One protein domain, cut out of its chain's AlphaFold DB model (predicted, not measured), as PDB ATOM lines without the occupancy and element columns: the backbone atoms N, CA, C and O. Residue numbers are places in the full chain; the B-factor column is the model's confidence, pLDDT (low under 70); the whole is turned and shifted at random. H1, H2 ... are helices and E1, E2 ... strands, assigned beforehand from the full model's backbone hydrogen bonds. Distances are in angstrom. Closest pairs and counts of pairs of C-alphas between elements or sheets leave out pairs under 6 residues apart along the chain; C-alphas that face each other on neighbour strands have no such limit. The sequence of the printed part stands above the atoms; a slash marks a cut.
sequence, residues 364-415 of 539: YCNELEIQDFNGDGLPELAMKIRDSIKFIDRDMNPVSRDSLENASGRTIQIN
ATOM      1  N   TYR A 364     192.409 215.420 230.474       68.62
ATOM      2  CA  TYR A 364     192.944 214.795 229.271       68.62
ATOM      3  C   TYR A 364     193.260 213.333 229.586       68.62
ATOM      4  O   TYR A 364     194.161 213.033 230.373       68.62
ATOM      5  N   CYS A 365     192.481 212.439 228.990       66.94
ATOM      6  CA  CYS A 365     192.855 211.043 228.865       66.94
ATOM      7  C   CYS A 365     193.992 210.950 227.844       66.94
ATOM      8  O   CYS A 365     193.818 211.367 226.697       66.94
ATOM      9  N   ASN A 366     195.146 210.432 228.261       73.25
ATOM     10  CA  ASN A 366     196.315 210.334 227.386       73.25
ATOM     11  C   ASN A 366     196.386 208.978 226.673       73.25
ATOM     12  O   ASN A 366     196.736 208.931 225.496       73.25
ATOM     13  N   GLU A 367     196.035 207.899 227.373       80.00
ATOM     14  CA  GLU A 367     196.184 206.510 226.924       80.00
ATOM     15  C   GLU A 367     195.001 205.670 227.434       80.00
ATOM     16  O   GLU A 367     194.509 205.895 228.546       80.00
ATOM     17  N   LEU A 368     194.553 204.726 226.600       88.25
ATOM     18  CA  LEU A 368     193.481 203.770 226.879       88.25
ATOM     19  C   LEU A 368     193.959 202.370 226.482       88.25
ATOM     20  O   LEU A 368     194.482 202.203 225.380       88.25
ATOM     21  N   GLU A 369     193.737 201.387 227.344       87.56
ATOM     22  CA  GLU A 369     193.972 199.965 227.078       87.56
ATOM     23  C   GLU A 369     192.731 199.173 227.495       87.56
ATOM     24  O   GLU A 369     192.086 199.501 228.489       87.56
ATOM     25  N   ILE A 370     192.365 198.169 226.700       89.75
ATOM     26  CA  ILE A 370     191.220 197.296 226.959       89.75
ATOM     27  C   ILE A 370     191.768 195.880 227.101       89.75
ATOM     28  O   ILE A 370     192.282 195.329 226.128       89.75
ATOM     29  N   GLN A 371     191.678 195.313 228.297       89.50
ATOM     30  CA  GLN A 371     192.157 193.969 228.616       89.50
ATOM     31  C   GLN A 371     191.330 193.415 229.777       89.50
ATOM     32  O   GLN A 371     190.791 194.183 230.561       89.50
ATOM     33  N   ASP A 372     191.219 192.095 229.879       90.25
ATOM     34  CA  ASP A 372     190.753 191.437 231.101       90.25
ATOM     35  C   ASP A 372     191.844 191.563 232.179       90.25
ATOM     36  O   ASP A 372     192.849 190.848 232.162       90.25
ATOM     37  N   PHE A 373     191.702 192.582 233.022       83.56
ATOM     38  CA  PHE A 373     192.624 192.967 234.084       83.56
ATOM     39  C   PHE A 373     192.328 192.248 235.404       83.56
ATOM     40  O   PHE A 373     193.171 192.286 236.299       83.56
ATOM     41  N   ASN A 374     191.147 191.646 235.560       86.94
ATOM     42  CA  ASN A 374     190.739 190.943 236.781       86.94
ATOM     43  C   ASN A 374     190.613 189.410 236.594       86.94
ATOM     44  O   ASN A 374     190.270 188.698 237.539       86.94
ATOM     45  N   GLY A 375     190.898 188.900 235.395       86.25
ATOM     46  CA  GLY A 375     190.871 187.482 235.054       86.25
ATOM     47  C   GLY A 375     189.470 186.869 234.992       86.25
ATOM     48  O   GLY A 375     189.356 185.639 235.048       86.25
ATOM     49  N   ASP A 376     188.405 187.673 234.922       91.56
ATOM     50  CA  ASP A 376     187.020 187.190 234.900       91.56
ATOM     51  C   ASP A 376     186.526 186.790 233.493       91.56
ATOM     52  O   ASP A 376     185.420 186.262 233.331       91.56
ATOM     53  N   GLY A 377     187.373 186.965 232.476       91.94
ATOM     54  CA  GLY A 377     187.091 186.685 231.075       91.94
ATOM     55  C   GLY A 377     186.418 187.841 230.333       91.94
ATOM     56  O   GLY A 377     186.122 187.697 229.140       91.94
ATOM     57  N   LEU A 378     186.155 188.970 230.993       91.94
ATOM     58  CA  LEU A 378     185.611 190.183 230.398       91.94
ATOM     59  C   LEU A 378     186.683 191.276 230.361       91.94
ATOM     60  O   LEU A 378     187.531 191.354 231.232       91.94
ATOM     61  N   PRO A 379     186.695 192.126 229.325       90.50
ATOM     62  CA  PRO A 379     187.668 193.199 229.263       90.50
ATOM     63  C   PRO A 379     187.242 194.414 230.100       90.50
ATOM     64  O   PRO A 379     186.152 194.961 229.898       90.50
ATOM     65  N   GLU A 380     188.151 194.925 230.925       94.56
ATOM     66  CA  GLU A 380     188.073 196.244 231.553       94.56
ATOM     67  C   GLU A 380     188.829 197.296 230.725       94.56
ATOM     68  O   GLU A 380     189.745 197.018 229.947       94.56
ATOM     69  N   LEU A 381     188.444 198.556 230.912       92.56
ATOM     70  CA  LEU A 381     189.109 199.724 230.354       92.56
ATOM     71  C   LEU A 381     190.093 200.302 231.377       92.56
ATOM     72  O   LEU A 381     189.681 200.894 232.376       92.56
ATOM     73  N   ALA A 382     191.390 200.211 231.097       88.81
ATOM     74  CA  ALA A 382     192.418 200.977 231.786       88.81
ATOM     75  C   ALA A 382     192.605 202.335 231.100       88.81
ATOM     76  O   ALA A 382     192.856 202.429 229.900       88.81
ATOM     77  N   MET A 383     192.497 203.411 231.871       88.00
ATOM     78  CA  MET A 383     192.607 204.781 231.392       88.00
ATOM     79  C   MET A 383     193.650 205.554 232.191       88.00
ATOM     80  O   MET A 383     193.539 205.691 233.412       88.00
ATOM     81  N   LYS A 384     194.623 206.142 231.493       82.75
ATOM     82  CA  LYS A 384     195.610 207.041 232.095       82.75
ATOM     83  C   LYS A 384     195.085 208.473 232.118       82.75
ATOM     84  O   LYS A 384     194.993 209.145 231.084       82.75
ATOM     85  N   ILE A 385     194.781 208.956 233.319       81.62
ATOM     86  CA  ILE A 385     194.378 210.335 233.595       81.62
ATOM     87  C   ILE A 385     195.518 211.029 234.343       81.62
ATOM     88  O   ILE A 385     195.668 210.851 235.554       81.62
ATOM     89  N   ARG A 386     196.296 211.856 233.629       83.19
ATOM     90  CA  ARG A 386     197.525 212.495 234.144       83.19
ATOM     91  C   ARG A 386     198.484 211.454 234.747       83.19
ATOM     92  O   ARG A 386     198.944 210.580 234.017       83.19
ATOM     93  N   ASP A 387     198.709 211.542 236.054       71.12
ATOM     94  CA  ASP A 387     199.600 210.710 236.864       71.12
ATOM     95  C   ASP A 387     198.784 209.654 237.630       71.12
ATOM     96  O   ASP A 387     198.948 209.457 238.825       71.12
ATOM     97  N   SER A 388     197.754 209.083 237.000       71.75
ATOM     98  CA  SER A 388     196.981 207.999 237.605       71.75
ATOM     99  C   SER A 388     196.371 207.103 236.539       71.75
ATOM    100  O   SER A 388     195.941 207.582 235.487       71.75
ATOM    101  N   ILE A 389     196.301 205.806 236.829       81.00
ATOM    102  CA  ILE A 389     195.581 204.825 236.015       81.00
ATOM    103  C   ILE A 389     194.261 204.506 236.717       81.00
ATOM    104  O   ILE A 389     194.210 204.333 237.939       81.00
ATOM    105  N   LYS A 390     193.172 204.483 235.951       87.88
ATOM    106  CA  LYS A 390     191.834 204.096 236.401       87.88
ATOM    107  C   LYS A 390     191.387 202.876 235.619       87.88
ATOM    108  O   LYS A 390     191.488 202.890 234.401       87.88
ATOM    109  N   PHE A 391     190.865 201.878 236.318       90.62
ATOM    110  CA  PHE A 391     190.250 200.701 235.719       90.62
ATOM    111  C   PHE A 391     188.736 200.843 235.822       90.62
ATOM    112  O   PHE A 391     188.217 201.198 236.886       90.62
ATOM    113  N   ILE A 392     188.045 200.628 234.712       92.62
ATOM    114  CA  ILE A 392     186.596 200.744 234.600       92.62
ATOM    115  C   ILE A 392     186.086 199.454 233.968       92.62
ATOM    116  O   ILE A 392     186.557 199.081 232.896       92.62
ATOM    117  N   ASP A 393     185.145 198.782 234.620       94.25
ATOM    118  CA  ASP A 393     184.517 197.586 234.068       94.25
ATOM    119  C   ASP A 393     183.598 197.925 232.880       94.25
ATOM    120  O   ASP A 393     183.350 199.088 232.536       94.25
ATOM    121  N   ARG A 394     183.067 196.892 232.227       92.06
ATOM    122  CA  ARG A 394     182.136 197.053 231.102       92.06
ATOM    123  C   ARG A 394     180.859 197.820 231.473       92.06
ATOM    124  O   ARG A 394     180.263 198.467 230.608       92.06
ATOM    125  N   ASP A 395     180.451 197.748 232.735       92.50
ATOM    126  CA  ASP A 395     179.263 198.407 233.274       92.50
ATOM    127  C   ASP A 395     179.555 199.837 233.765       92.50
ATOM    128  O   ASP A 395     178.680 200.498 234.323       92.50
ATOM    129  N   MET A 396     180.752 200.360 233.470       91.94
ATOM    130  CA  MET A 396     181.230 201.696 233.827       91.94
ATOM    131  C   MET A 396     181.468 201.910 235.330       91.94
ATOM    132  O   MET A 396     181.592 203.058 235.776       91.94
ATOM    133  N   ASN A 397     181.578 200.837 236.115       92.44
ATOM    134  CA  ASN A 397     181.962 200.926 237.516       92.44
ATOM    135  C   ASN A 397     183.490 200.914 237.646       92.44
ATOM    136  O   ASN A 397     184.183 200.227 236.894       92.44
ATOM    137  N   PRO A 398     184.056 201.667 238.602       89.75
ATOM    138  CA  PRO A 398     185.464 201.526 238.927       89.75
ATOM    139  C   PRO A 398     185.728 200.099 239.411       89.75
ATOM    140  O   PRO A 398     185.095 199.641 240.364       89.75
ATOM    141  N   VAL A 399     186.683 199.420 238.779       89.81
ATOM    142  CA  VAL A 399     187.095 198.079 239.200       89.81
ATOM    143  C   VAL A 399     187.726 198.213 240.577       89.81
ATOM    144  O   VAL A 399     188.617 199.043 240.792       89.81
ATOM    145  N   SER A 400     187.213 197.449 241.538       86.00
ATOM    146  CA  SER A 400     187.714 197.530 242.903       86.00
ATOM    147  C   SER A 400     189.157 197.029 242.965       86.00
ATOM    148  O   SER A 400     189.559 196.141 242.213       86.00
ATOM    149  N   ARG A 401     189.936 197.589 243.890       72.12
ATOM    150  CA  ARG A 401     191.307 197.140 244.142       72.12
ATOM    151  C   ARG A 401     191.351 195.643 244.463       72.12
ATOM    152  O   ARG A 401     192.162 194.931 243.889       72.12
ATOM    153  N   ASP A 402     190.433 195.177 245.303       73.69
ATOM    154  CA  ASP A 402     190.354 193.774 245.714       73.69
ATOM    155  C   ASP A 402     190.015 192.854 244.530       73.69
ATOM    156  O   ASP A 402     190.477 191.719 244.475       73.69
ATOM    157  N   SER A 403     189.231 193.330 243.557       67.06
ATOM    158  CA  SER A 403     188.935 192.580 242.327       67.06
ATOM    159  C   SER A 403     190.177 192.393 241.457       67.06
ATOM    160  O   SER A 403     190.344 191.331 240.872       67.06
ATOM    161  N   LEU A 404     191.060 193.394 241.409       72.19
ATOM    162  CA  LEU A 404     192.339 193.298 240.699       72.19
ATOM    163  C   LEU A 404     193.327 192.394 241.455       72.19
ATOM    164  O   LEU A 404     194.042 191.611 240.847       72.19
ATOM    165  N   GLU A 405     193.357 192.462 242.789       61.72
ATOM    166  CA  GLU A 405     194.283 191.665 243.611       61.72
ATOM    167  C   GLU A 405     193.905 190.171 243.688       61.72
ATOM    168  O   GLU A 405     194.792 189.328 243.815       61.72
ATOM    169  N   ASN A 406     192.615 189.826 243.583       52.72
ATOM    170  CA  ASN A 406     192.123 188.442 243.678       52.72
ATOM    171  C   ASN A 406     192.156 187.659 242.351       52.72
ATOM    172  O   ASN A 406     191.863 186.463 242.351       52.72
ATOM    173  N   ALA A 407     192.557 188.283 241.241       54.22
ATOM    174  CA  ALA A 407     192.704 187.672 239.913       54.22
ATOM    175  C   ALA A 407     193.851 186.635 239.805       54.22
ATOM    176  O   ALA A 407     194.277 186.272 238.706       54.22
ATOM    177  N   SER A 408     194.395 186.177 240.941       39.91
ATOM    178  CA  SER A 408     195.616 185.378 241.069       39.91
ATOM    179  C   SER A 408     195.545 184.088 240.244       39.91
ATOM    180  O   SER A 408     195.012 183.063 240.674       39.91
ATOM    181  N   GLY A 409     196.093 184.166 239.037       34.94
ATOM    182  CA  GLY A 409     196.159 183.083 238.068       34.94
ATOM    183  C   GLY A 409     196.639 183.566 236.705       34.94
ATOM    184  O   GLY A 409     197.379 182.841 236.043       34.94
ATOM    185  N   ARG A 410     196.271 184.790 236.297       36.09
ATOM    186  CA  ARG A 410     196.744 185.410 235.054       36.09
ATOM    187  C   ARG A 410     196.779 186.929 235.184       36.09
ATOM    188  O   ARG A 410     195.732 187.552 235.184       36.09
ATOM    189  N   THR A 411     197.979 187.501 235.142       41.81
ATOM    190  CA  THR A 411     198.228 188.894 234.745       41.81
ATOM    191  C   THR A 411     197.629 189.957 235.679       41.81
ATOM    192  O   THR A 411     196.508 190.408 235.487       41.81
ATOM    193  N   ILE A 412     198.490 190.479 236.560       34.59
ATOM    194  CA  ILE A 412     198.490 191.812 237.194       34.59
ATOM    195  C   ILE A 412     198.100 191.822 238.679       34.59
ATOM    196  O   ILE A 412     196.962 192.060 239.064       34.59
ATOM    197  N   GLN A 413     199.118 191.723 239.541       33.19
ATOM    198  CA  GLN A 413     199.023 192.172 240.930       33.19
ATOM    199  C   GLN A 413     199.488 193.638 241.031       33.19
ATOM    200  O   GLN A 413     200.658 193.961 240.816       33.19
ATOM    201  N   ILE A 414     198.574 194.555 241.362       35.38
ATOM    202  CA  ILE A 414     198.885 195.980 241.536       35.38
ATOM    203  C   ILE A 414     199.316 196.253 242.986       35.38
ATOM    204  O   ILE A 414     198.516 196.682 243.816       35.38
ATOM    205  N   ASN A 415     200.598 196.057 243.306       30.52
ATOM    206  CA  ASN A 415     201.141 196.464 244.605       30.52
ATOM    207  C   ASN A 415     201.294 197.994 244.713       30.52
ATOM    208  O   ASN A 415     202.296 198.585 244.311       30.52
TER     209      ASN A 415
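What this domain is: This is residues 364 to 415 of the 539 residues of an uncharacterized protein of Candidatus Wallbacteria bacterium HGW-Wallbacteria-1 (UniProt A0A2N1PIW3). A small antiparallel sheet of three strands, E1, E2 and E3, forms one end of the domain, and loops with one short helix, H1, make up the other end. The loop of residues 372 to 379 turns back at that other end, and residues 406 to 415 make a tail after H1. The printed part has 52 residues with three named strands and one named helix, in the order E1, E2, E3, H1; the sheet's order is E1, E2, E3, and under half of the residues are in named elements. The class is mixed, helices and strands. The whole is compact, with a radius of gyration of the C-alphas of 10.6 A, and spans 33 by 24 by 15 A.

Where its parts are: Find C-alpha 365 at (192.855, 211.043, 228.865), where E1 begins; this strand takes residues 365 to 371 and measures 17.1 A from first to last C-alpha. Go on to residues 380 to 385 for E2, which is 15.6 A long. Next look at residues 389 to 392 for E3, which is 10.0 A long. Last comes H1, residues 401 to 405, 6.3 A from C-alpha 401 to C-alpha 405 at (194.283, 191.665, 243.611).

How they stand to each other: Start with E1 and E2, a hairpin of antiparallel neighbours at 162 degrees between their directions. Here C-alphas 368 and 383 face each other at 4.7 A, and N 369 and O 382 are within hydrogen-bond range at 2.9 A, as are N 382 and O 369 at 2.8 A. Then look at E2 and E3, a second hairpin, antiparallel at 147 degrees. C-alphas 382 and 391 face each other at 4.5 A, and N 383 and O 390 are within hydrogen-bond range at 2.8 A. The three strands make a meander, each strand the antiparallel neighbour of the one before; E1 and E3 are the edge strands and E2 is the inner one. The sheet's C-alphas lie up to 3.7 A off the best plane through them, only just under 4 A. H1 is not on the sheet, with 2 pairs of C-alphas within 10 A, and it is apart from E1 and E2. In H1 every O i to N i+4 pair is within hydrogen-bond range.

The domain as a whole: The two C-alphas farthest apart are those of Tyr 364 and Gly 409, at 33.1 A. The printed part has no cut, and no link is long: E2 to E3 is tight, while E1 to E2 and E3 to H1 are short. The mean pLDDT of the printed part is 75.6, and you will find values under 70 at residues 364 to 365, residue 403 and residues 405 to 415.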